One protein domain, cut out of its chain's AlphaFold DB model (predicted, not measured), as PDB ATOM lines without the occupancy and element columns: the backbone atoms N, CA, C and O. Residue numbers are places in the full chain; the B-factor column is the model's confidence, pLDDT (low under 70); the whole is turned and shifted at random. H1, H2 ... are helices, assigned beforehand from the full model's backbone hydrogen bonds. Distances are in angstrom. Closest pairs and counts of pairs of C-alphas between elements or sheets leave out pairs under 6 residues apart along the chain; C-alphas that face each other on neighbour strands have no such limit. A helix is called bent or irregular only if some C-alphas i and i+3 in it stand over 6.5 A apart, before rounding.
ATOM      1  N   ARG A   6     329.588 393.760 261.998       72.38
ATOM      2  CA  ARG A   6     330.165 392.682 261.173       72.38
ATOM      3  C   ARG A   6     329.078 391.779 260.587       72.38
ATOM      4  O   ARG A   6     329.038 391.637 259.370       72.38
ATOM      5  N   ARG A   7     328.113 391.331 261.404       74.25
ATOM      6  CA  ARG A   7     326.987 390.501 260.937       74.25
ATOM      7  C   ARG A   7     326.143 391.184 259.868       74.25
ATOM      8  O   ARG A   7     325.735 390.532 258.920       74.25
ATOM      9  N   LEU A   8     325.961 392.504 259.955       74.00
ATOM     10  CA  LEU A   8     325.260 393.253 258.908       74.00
ATOM     11  C   LEU A   8     326.003 393.198 257.555       74.00
ATOM     12  O   LEU A   8     325.375 393.082 256.509       74.00
ATOM     13  N   LYS A   9     327.343 393.232 257.564       74.88
ATOM     14  CA  LYS A   9     328.170 393.108 256.349       74.88
ATOM     15  C   LYS A   9     328.232 391.675 255.820       74.88
ATOM     16  O   LYS A   9     328.400 391.498 254.619       74.88
ATOM     17  N   GLU A  10     328.110 390.678 256.690       78.44
ATOM     18  CA  GLU A  10     327.988 389.264 256.315       78.44
ATOM     19  C   GLU A  10     326.628 389.010 255.638       78.44
ATOM     20  O   GLU A  10     326.607 388.612 254.478       78.44
ATOM     21  N   GLN A  11     325.516 389.421 256.258       76.62
ATOM     22  CA  GLN A  11     324.161 389.285 255.693       76.62
ATOM     23  C   GLN A  11     323.977 390.028 254.356       76.62
ATOM     24  O   GLN A  11     323.329 389.518 253.441       76.62
ATOM     25  N   VAL A  12     324.577 391.216 254.195       75.06
ATOM     26  CA  VAL A  12     324.581 391.938 252.905       75.06
ATOM     27  C   VAL A  12     325.420 391.207 251.845       75.06
ATOM     28  O   VAL A  12     325.076 391.238 250.669       75.06
ATOM     29  N   ARG A  13     326.501 390.512 252.224       77.06
ATOM     30  CA  ARG A  13     327.302 389.710 251.280       77.06
ATOM     31  C   ARG A  13     326.602 388.420 250.866       77.06
ATOM     32  O   ARG A  13     326.721 388.034 249.708       77.06
ATOM     33  N   GLU A  14     325.881 387.783 251.782       77.25
ATOM     34  CA  GLU A  14     325.075 386.587 251.511       77.25
ATOM     35  C   GLU A  14     323.934 386.929 250.540       77.25
ATOM     36  O   GLU A  14     323.896 386.394 249.433       77.25
ATOM     37  N   THR A  15     323.103 387.921 250.876       76.94
ATOM     38  CA  THR A  15     321.972 388.353 250.027       76.94
ATOM     39  C   THR A  15     322.398 388.888 248.654       76.94
ATOM     40  O   THR A  15     321.773 388.551 247.649       76.94
ATOM     41  N   VAL A  16     323.485 389.666 248.556       75.44
ATOM     42  CA  VAL A  16     324.034 390.088 247.249       75.44
ATOM     43  C   VAL A  16     324.627 388.897 246.483       75.44
ATOM     44  O   VAL A  16     324.493 388.827 245.263       75.44
ATOM     45  N   GLY A  17     325.243 387.932 247.172       78.69
ATOM     46  CA  GLY A  17     325.757 386.701 246.566       78.69
ATOM     47  C   GLY A  17     324.659 385.823 245.955       78.69
ATOM     48  O   GLY A  17     324.865 385.243 244.888       78.69
ATOM     49  N   GLU A  18     323.487 385.766 246.588       78.44
ATOM     50  CA  GLU A  18     322.292 385.092 246.066       78.44
ATOM     51  C   GLU A  18     321.686 385.858 244.882       78.44
ATOM     52  O   GLU A  18     321.509 385.280 243.809       78.44
ATOM     53  N   GLN A  19     321.495 387.178 244.998       73.62
ATOM     54  CA  GLN A  19     320.989 388.011 243.895       73.62
ATOM     55  C   GLN A  19     321.860 387.926 242.630       73.62
ATOM     56  O   GLN A  19     321.330 387.897 241.520       73.62
ATOM     57  N   VAL A  20     323.187 387.831 242.772       81.75
ATOM     58  CA  VAL A  20     324.116 387.634 241.643       81.75
ATOM     59  C   VAL A  20     323.969 386.244 241.000       81.75
ATOM     60  O   VAL A  20     324.187 386.114 239.795       81.75
ATOM     61  N   ARG A  21     323.556 385.212 241.750       80.12
ATOM     62  CA  ARG A  21     323.274 383.866 241.211       80.12
ATOM     63  C   ARG A  21     321.929 383.774 240.493       80.12
ATOM     64  O   ARG A  21     321.834 383.034 239.519       80.12
ATOM     65  N   ASP A  22     320.936 384.555 240.912       81.25
ATOM     66  CA  ASP A  22     319.638 384.655 240.232       81.25
ATOM     67  C   ASP A  22     319.645 385.628 239.040       81.25
ATOM     68  O   ASP A  22     318.724 385.627 238.215       81.25
ATOM     69  N   LEU A  23     320.682 386.459 238.913       80.75
ATOM     70  CA  LEU A  23     320.826 387.462 237.856       80.75
ATOM     71  C   LEU A  23     320.745 386.882 236.421       80.75
ATOM     72  O   LEU A  23     320.072 387.496 235.590       80.75
ATOM     73  N   PRO A  24     321.304 385.691 236.102       84.62
ATOM     74  CA  PRO A  24     321.120 385.042 234.800       84.62
ATOM     75  C   PRO A  24     319.668 384.624 234.528       84.62
ATOM     76  O   PRO A  24     319.175 384.817 233.417       84.62
ATOM     77  N   LEU A  25     318.949 384.102 235.533       83.38
ATOM     78  CA  LEU A  25     317.526 383.756 235.403       83.38
ATOM     79  C   LEU A  25     316.678 385.008 235.155       83.38
ATOM     80  O   LEU A  25     315.801 385.001 234.288       83.38
ATOM     81  N   HIS A  26     316.976 386.104 235.855       81.62
ATOM     82  CA  HIS A  26     316.329 387.392 235.626       81.62
ATOM     83  C   HIS A  26     316.651 387.967 234.240       81.62
ATOM     84  O   HIS A  26     315.741 388.455 233.576       81.62
ATOM     85  N   ALA A  27     317.890 387.842 233.754       83.94
ATOM     86  CA  ALA A  27     318.276 388.273 232.410       83.94
ATOM     87  C   ALA A  27     317.553 387.475 231.306       83.94
ATOM     88  O   ALA A  27     317.004 388.072 230.380       83.94
ATOM     89  N   VAL A  28     317.468 386.144 231.427       87.81
ATOM     90  CA  VAL A  28     316.705 385.294 230.489       87.81
ATOM     91  C   VAL A  28     315.209 385.628 230.538       87.81
ATOM     92  O   VAL A  28     314.571 385.752 229.493       87.81
ATOM     93  N   ARG A  29     314.645 385.844 231.733       85.31
ATOM     94  CA  ARG A  29     313.239 386.242 231.902       85.31
ATOM     95  C   ARG A  29     312.956 387.614 231.284       85.31
ATOM     96  O   ARG A  29     311.947 387.763 230.599       85.31
ATOM     97  N   LEU A  30     313.855 388.583 231.469       87.00
ATOM     98  CA  LEU A  30     313.785 389.912 230.856       87.00
ATOM     99  C   LEU A  30     313.857 389.820 229.325       87.00
ATOM    100  O   LEU A  30     313.049 390.448 228.645       87.00
ATOM    101  N   ALA A  31     314.766 389.003 228.784       85.88
ATOM    102  CA  ALA A  31     314.904 388.785 227.346       85.88
ATOM    103  C   ALA A  31     313.632 388.171 226.738       85.88
ATOM    104  O   ALA A  31     313.100 388.707 225.768       85.88
ATOM    105  N   MET A  32     313.088 387.107 227.339       83.81
ATOM    106  CA  MET A  32     311.839 386.480 226.880       83.81
ATOM    107  C   MET A  32     310.649 387.450 226.933       83.81
ATOM    108  O   MET A  32     309.885 387.548 225.972       83.81
ATOM    109  N   PHE A  33     310.507 388.216 228.020       81.81
ATOM    110  CA  PHE A  33     309.410 389.179 228.168       81.81
ATOM    111  C   PHE A  33     309.558 390.387 227.224       81.81
ATOM    112  O   PHE A  33     308.566 390.887 226.692       81.81
ATOM    113  N   GLY A  34     310.795 390.832 226.982       86.88
ATOM    114  CA  GLY A  34     311.133 391.907 226.051       86.88
ATOM    115  C   GLY A  34     310.880 391.527 224.593       86.88
ATOM    116  O   GLY A  34     310.175 392.251 223.894       86.88
ATOM    117  N   VAL A  35     311.374 390.364 224.151       86.44
ATOM    118  CA  VAL A  35     311.136 389.840 222.793       86.44
ATOM    119  C   VAL A  35     309.645 389.585 222.563       86.44
ATOM    120  O   VAL A  35     309.110 390.012 221.541       86.44
ATOM    121  N   GLY A  36     308.940 388.992 223.533       81.69
ATOM    122  CA  GLY A  36     307.487 388.804 223.459       81.69
ATOM    123  C   GLY A  36     306.723 390.121 223.275       81.69
ATOM    124  O   GLY A  36     305.865 390.221 222.396       81.69
ATOM    125  N   ARG A  37     307.071 391.173 224.034       83.12
ATOM    126  CA  ARG A  37     306.475 392.508 223.848       83.12
ATOM    127  C   ARG A  37     306.851 393.156 222.517       83.12
ATOM    128  O   ARG A  37     305.980 393.757 221.898       83.12
ATOM    129  N   ALA A  38     308.097 393.030 222.064       84.25
ATOM    130  CA  ALA A  38     308.539 393.584 220.785       84.25
ATOM    131  C   ALA A  38     307.785 392.956 219.599       84.25
ATOM    132  O   ALA A  38     307.307 393.677 218.722       84.25
ATOM    133  N   LEU A  39     307.592 391.633 219.613       88.12
ATOM    134  CA  LEU A  39     306.818 390.926 218.589       88.12
ATOM    135  C   LEU A  39     305.344 391.360 218.592       88.12
ATOM    136  O   LEU A  39     304.824 391.723 217.537       88.12
ATOM    137  N   LEU A  40     304.697 391.427 219.762       86.06
ATOM    138  CA  LEU A  40     303.315 391.919 219.881       86.06
ATOM    139  C   LEU A  40     303.157 393.381 219.429       86.06
ATOM    140  O   LEU A  40     302.142 393.729 218.829       86.06
ATOM    141  N   LEU A  41     304.157 394.235 219.668       85.69
ATOM    142  CA  LEU A  41     304.178 395.602 219.141       85.69
ATOM    143  C   LEU A  41     304.333 395.623 217.611       85.69
ATOM    144  O   LEU A  41     303.667 396.424 216.963       85.69
ATOM    145  N   SER A  42     305.141 394.737 217.021       82.31
ATOM    146  CA  SER A  42     305.311 394.665 215.558       82.31
ATOM    147  C   SER A  42     304.055 394.175 214.818       82.31
ATOM    148  O   SER A  42     303.658 394.787 213.825       82.31
ATOM    149  N   ASP A  43     303.365 393.150 215.331       88.56
ATOM    150  CA  ASP A  43     302.064 392.708 214.804       88.56
ATOM    151  C   ASP A  43     301.002 393.808 214.952       88.56
ATOM    152  O   ASP A  43     300.248 394.090 214.018       88.56
ATOM    153  N   ARG A  44     300.995 394.511 216.091       83.19
ATOM    154  CA  ARG A  44     300.102 395.649 216.308       83.19
ATOM    155  C   ARG A  44     300.361 396.800 215.337       83.19
ATOM    156  O   ARG A  44     299.409 397.254 214.719       83.19
ATOM    157  N   VAL A  45     301.611 397.226 215.144       85.88
ATOM    158  CA  VAL A  45     301.965 398.276 214.167       85.88
ATOM    159  C   VAL A  45     301.602 397.847 212.744       85.88
ATOM    160  O   VAL A  45     301.095 398.659 211.977       85.88
ATOM    161  N   THR A  46     301.777 396.569 212.397       84.06
ATOM    162  CA  THR A  46     301.381 396.033 211.084       84.06
ATOM    163  C   THR A  46     299.860 396.080 210.884       84.06
ATOM    164  O   THR A  46     299.385 396.419 209.798       84.06
ATOM    165  N   ARG A  47     299.081 395.792 211.935       81.88
ATOM    166  CA  ARG A  47     297.612 395.888 211.932       81.88
ATOM    167  C   ARG A  47     297.125 397.338 211.892       81.88
ATOM    168  O   ARG A  47     296.308 397.665 211.037       81.88
ATOM    169  N   ASP A  48     297.672 398.208 212.740       76.56
ATOM    170  CA  ASP A  48     297.368 399.643 212.771       76.56
ATOM    171  C   ASP A  48     297.747 400.320 211.425       76.56
ATOM    172  O   ASP A  48     297.027 401.201 210.961       76.56
ATOM    173  N   TYR A  49     298.812 399.873 210.739       78.62
ATOM    174  CA  TYR A  49     299.170 400.336 209.386       78.62
ATOM    175  C   TYR A  49     298.138 399.914 208.329       78.62
ATOM    176  O   TYR A  49     297.719 400.742 207.523       78.62
ATOM    177  N   LYS A  50     297.666 398.659 208.358       79.06
ATOM    178  CA  LYS A  50     296.580 398.212 207.468       79.06
ATOM    179  C   LYS A  50     295.271 398.952 207.732       79.06
ATOM    180  O   LYS A  50     294.636 399.396 206.783       79.06
ATOM    181  N   GLU A  51     294.901 399.169 208.994       76.94
ATOM    182  CA  GLU A  51     293.750 400.016 209.342       76.94
ATOM    183  C   GLU A  51     293.914 401.450 208.794       76.94
ATOM    184  O   GLU A  51     292.953 402.028 208.287       76.94
ATOM    185  N   LEU A  52     295.134 402.003 208.790       70.75
ATOM    186  CA  LEU A  52     295.433 403.304 208.177       70.75
ATOM    187  C   LEU A  52     295.258 403.333 206.650       70.75
ATOM    188  O   LEU A  52     294.771 404.332 206.122       70.75
ATOM    189  N   THR A  53     295.709 402.287 205.947       69.12
ATOM    190  CA  THR A  53     295.780 402.246 204.472       69.12
ATOM    191  C   THR A  53     294.503 401.711 203.816       69.12
ATOM    192  O   THR A  53     294.108 402.194 202.759       69.12
ATOM    193  N   GLU A  54     293.845 400.734 204.442       73.31
ATOM    194  CA  GLU A  54     292.684 400.005 203.908       73.31
ATOM    195  C   GLU A  54     291.380 400.363 204.665       73.31
ATOM    196  O   GLU A  54     290.285 400.207 204.130       73.31
ATOM    197  N   GLY A  55     291.478 400.862 205.908       63.44
ATOM    198  CA  GLY A  55     290.387 400.897 206.897       63.44
ATOM    199  C   GLY A  55     289.860 402.281 207.304       63.44
ATOM    200  O   GLY A  55     289.651 402.539 208.487       63.44
ATOM    201  N   GLY A  56     289.612 403.188 206.354       63.72
ATOM    202  CA  GLY A  56     288.921 404.463 206.636       63.72
ATOM    203  C   GLY A  56     289.777 405.571 207.278       63.72
ATOM    204  O   GLY A  56     289.265 406.656 207.566       63.72
ATOM    205  N   GLY A  57     291.083 405.341 207.441       65.44
ATOM    206  CA  GLY A  57     292.085 406.375 207.712       65.44
ATOM    207  C   GLY A  57     292.489 406.550 209.180       65.44
ATOM    208  O   GLY A  57     292.170 405.758 210.059       65.44
ATOM    209  N   VAL A  58     293.232 407.625 209.456       71.38
ATOM    210  CA  VAL A  58     294.074 407.766 210.666       71.38
ATOM    211  C   VAL A  58     293.296 407.855 211.996       71.38
ATOM    212  O   VAL A  58     293.843 407.558 213.057       71.38
ATOM    213  N   LYS A  59     292.019 408.265 211.974       68.81
ATOM    214  CA  LYS A  59     291.228 408.595 213.181       68.81
ATOM    215  C   LYS A  59     291.119 407.456 214.221       68.81
ATOM    216  O   LYS A  59     291.491 407.720 215.366       68.81
ATOM    217  N   PRO A  60     290.654 406.230 213.892       73.69
ATOM    218  CA  PRO A  60     290.574 405.120 214.852       73.69
ATOM    219  C   PRO A  60     291.920 404.782 215.509       73.69
ATOM    220  O   PRO A  60     291.991 404.649 216.732       73.69
ATOM    221  N   VAL A  61     292.999 404.710 214.725       71.19
ATOM    222  CA  VAL A  61     294.347 404.401 215.228       71.19
ATOM    223  C   VAL A  61     294.862 405.514 216.146       71.19
ATOM    224  O   VAL A  61     295.371 405.233 217.229       71.19
ATOM    225  N   LEU A  62     294.657 406.785 215.787       73.19
ATOM    226  CA  LEU A  62     295.071 407.918 216.619       73.19
ATOM    227  C   LEU A  62     294.299 407.979 217.951       73.19
ATOM    228  O   LEU A  62     294.889 408.284 218.989       73.19
ATOM    229  N   GLY A  63     293.005 407.634 217.949       74.69
ATOM    230  CA  GLY A  63     292.205 407.477 219.170       74.69
ATOM    231  C   GLY A  63     292.732 406.355 220.071       74.69
ATOM    232  O   GLY A  63     292.936 406.564 221.270       74.69
ATOM    233  N   ARG A  64     293.045 405.194 219.479       76.50
ATOM    234  CA  ARG A  64     293.630 404.023 220.157       76.50
ATOM    235  C   ARG A  64     294.983 404.364 220.801       76.50
ATOM    236  O   ARG A  64     295.165 404.138 221.993       76.50
ATOM    237  N   ILE A  65     295.892 405.005 220.061       77.56
ATOM    238  CA  ILE A  65     297.198 405.462 220.572       77.56
ATOM    239  C   ILE A  65     297.023 406.484 221.707       77.56
ATOM    240  O   ILE A  65     297.659 406.360 222.753       77.56
ATOM    241  N   ARG A  66     296.130 407.472 221.553       78.69
ATOM    242  CA  ARG A  66     295.870 408.492 222.587       78.69
ATOM    243  C   ARG A  66     295.343 407.883 223.891       78.69
ATOM    244  O   ARG A  66     295.665 408.392 224.966       78.69
ATOM    245  N   LYS A  67     294.543 406.815 223.810       78.81
ATOM    246  CA  LYS A  67     294.026 406.075 224.973       78.81
ATOM    247  C   LYS A  67     295.144 405.320 225.699       78.81
ATOM    248  O   LYS A  67     295.279 405.471 226.911       78.81
ATOM    249  N   ASP A  68     295.989 404.608 224.960       79.50
ATOM    250  CA  ASP A  68     297.101 403.835 225.522       79.50
ATOM    251  C   ASP A  68     298.180 404.735 226.142       79.50
ATOM    252  O   ASP A  68     298.661 404.452 227.240       79.50
ATOM    253  N   VAL A  69     298.512 405.865 225.505       79.38
ATOM    254  CA  VAL A  69     299.448 406.864 226.060       79.38
ATOM    255  C   VAL A  69     298.900 407.468 227.355       79.38
ATOM    256  O   VAL A  69     299.644 407.622 228.317       79.38
ATOM    257  N   ARG A  70     297.593 407.752 227.434       79.19
ATOM    258  CA  ARG A  70     296.956 408.217 228.680       79.19
ATOM    259  C   ARG A  70     297.009 407.159 229.782       79.19
ATOM    260  O   ARG A  70     297.426 407.475 230.890       79.19
ATOM    261  N   HIS A  71     296.635 405.916 229.481       76.75
ATOM    262  CA  HIS A  71     296.641 404.824 230.459       76.75
ATOM    263  C   HIS A  71     298.055 404.531 230.984       76.75
ATOM    264  O   HIS A  71     298.258 404.373 232.186       76.75
ATOM    265  N   THR A  72     299.051 404.488 230.096       71.19
ATOM    266  CA  THR A  72     300.454 404.257 230.477       71.19
ATOM    267  C   THR A  72     301.057 405.438 231.239       71.19
ATOM    268  O   THR A  72     301.749 405.212 232.231       71.19
ATOM    269  N   ALA A  73     300.739 406.684 230.863       64.38
ATOM    270  CA  ALA A  73     301.130 407.867 231.628       64.38
ATOM    271  C   ALA A  73     300.537 407.855 233.046       64.38
ATOM    272  O   ALA A  73     301.274 408.075 234.002       64.38
ATOM    273  N   VAL A  74     299.248 407.529 233.203       70.50
ATOM    274  CA  VAL A  74     298.607 407.405 234.526       70.50
ATOM    275  C   VAL A  74     299.264 406.302 235.358       70.50
ATOM    276  O   VAL A  74     299.588 406.551 236.515       70.50
ATOM    277  N   SER A  75     299.551 405.122 234.788       69.00
ATOM    278  CA  SER A  75     300.232 404.058 235.544       69.00
ATOM    279  C   SER A  75     301.668 404.421 235.935       69.00
ATOM    280  O   SER A  75     302.080 404.139 237.055       69.00
ATOM    281  N   VAL A  76     302.432 405.078 235.052       72.81
ATOM    282  CA  VAL A  76     303.820 405.475 235.351       72.81
ATOM    283  C   VAL A  76     303.855 406.607 236.376       72.81
ATOM    284  O   VAL A  76     304.649 406.540 237.308       72.81
ATOM    285  N   VAL A  77     302.974 407.609 236.267       75.69
ATOM    286  CA  VAL A  77     302.835 408.651 237.298       75.69
ATOM    287  C   VAL A  77     302.373 408.037 238.618       75.69
ATOM    288  O   VAL A  77     302.927 408.396 239.647       75.69
ATOM    289  N   GLY A  78     301.454 407.066 238.599       69.88
ATOM    290  CA  GLY A  78     301.045 406.297 239.776       69.88
ATOM    291  C   GLY A  78     302.233 405.644 240.484       69.88
ATOM    292  O   GLY A  78     302.531 406.009 241.616       69.88
TER     293      GLY A  78
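AT A GLANCE: This is residues 6 to 78 of the 312 residues of an uncharacterized protein of Actinomadura logoneensis (UniProt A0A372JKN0). A very long, bent helix, H1, turns at one end through a tight link into a shorter helix, H2, which folds back beside its last part and opens away from it, like an uneven V. Beyond the bend, the first arm, H1a, sticks out far from H2, and the two helices meet just near the turn. The printed part has 73 residues with two named helices, H1 then H2, and no named strand: the class is all helix. It is extended, with a radius of gyration of the C-alphas of 21.2 A, and spans 69 by 26 by 7 A.

IN THESE COORDINATES: H1, residues 6 to 54, was assigned as one helix by its hydrogen bonds, but it is bent: C-alphas 21 and 24 are 6.9 A apart. Its arm H1a, residues 6 to 21, begins with C-alpha 6 at (330.165, 392.682, 261.173) and is 22.9 A long. Residues 22 and 23 belong to neither arm. The arm H1b, residues 24 to 54, is 44.6 A long and ends with C-alpha 54 at (292.684, 400.005, 203.908). H2, residues 58 to 78, is 30.0 A long and ends with C-alpha 78 at (301.045, 406.297, 239.776).

HOW THE PARTS SIT: H1a and H1b stand at a steep tilt of 48 degrees. H1b and H2 form a helical hairpin, running opposite ways at a shallow tilt of 28 degrees. They touch with residues 48 to 52 of H1b and 58 to 61 of H2 alone; their closest C-alphas, those of Leu 52 and Val 58, are 5.3 A apart. H1a and H2 are apart. In H1a, H1b and H2 every O i to N i+4 pair is within hydrogen-bond range.

THE WHOLE: The outline is a rod, and its two farthest C-alphas, those of Arg 6 and Gly 56, are 69.4 A apart. Residues 6 to 44 of H1 and 66 to 78 of H2 stand free. The printed part has no cut, and the link from H1 to H2 is tight. The mean pLDDT of the printed part is 77.9; residues 53, 55 to 57, 59, 73, 75 and 78 are under 70.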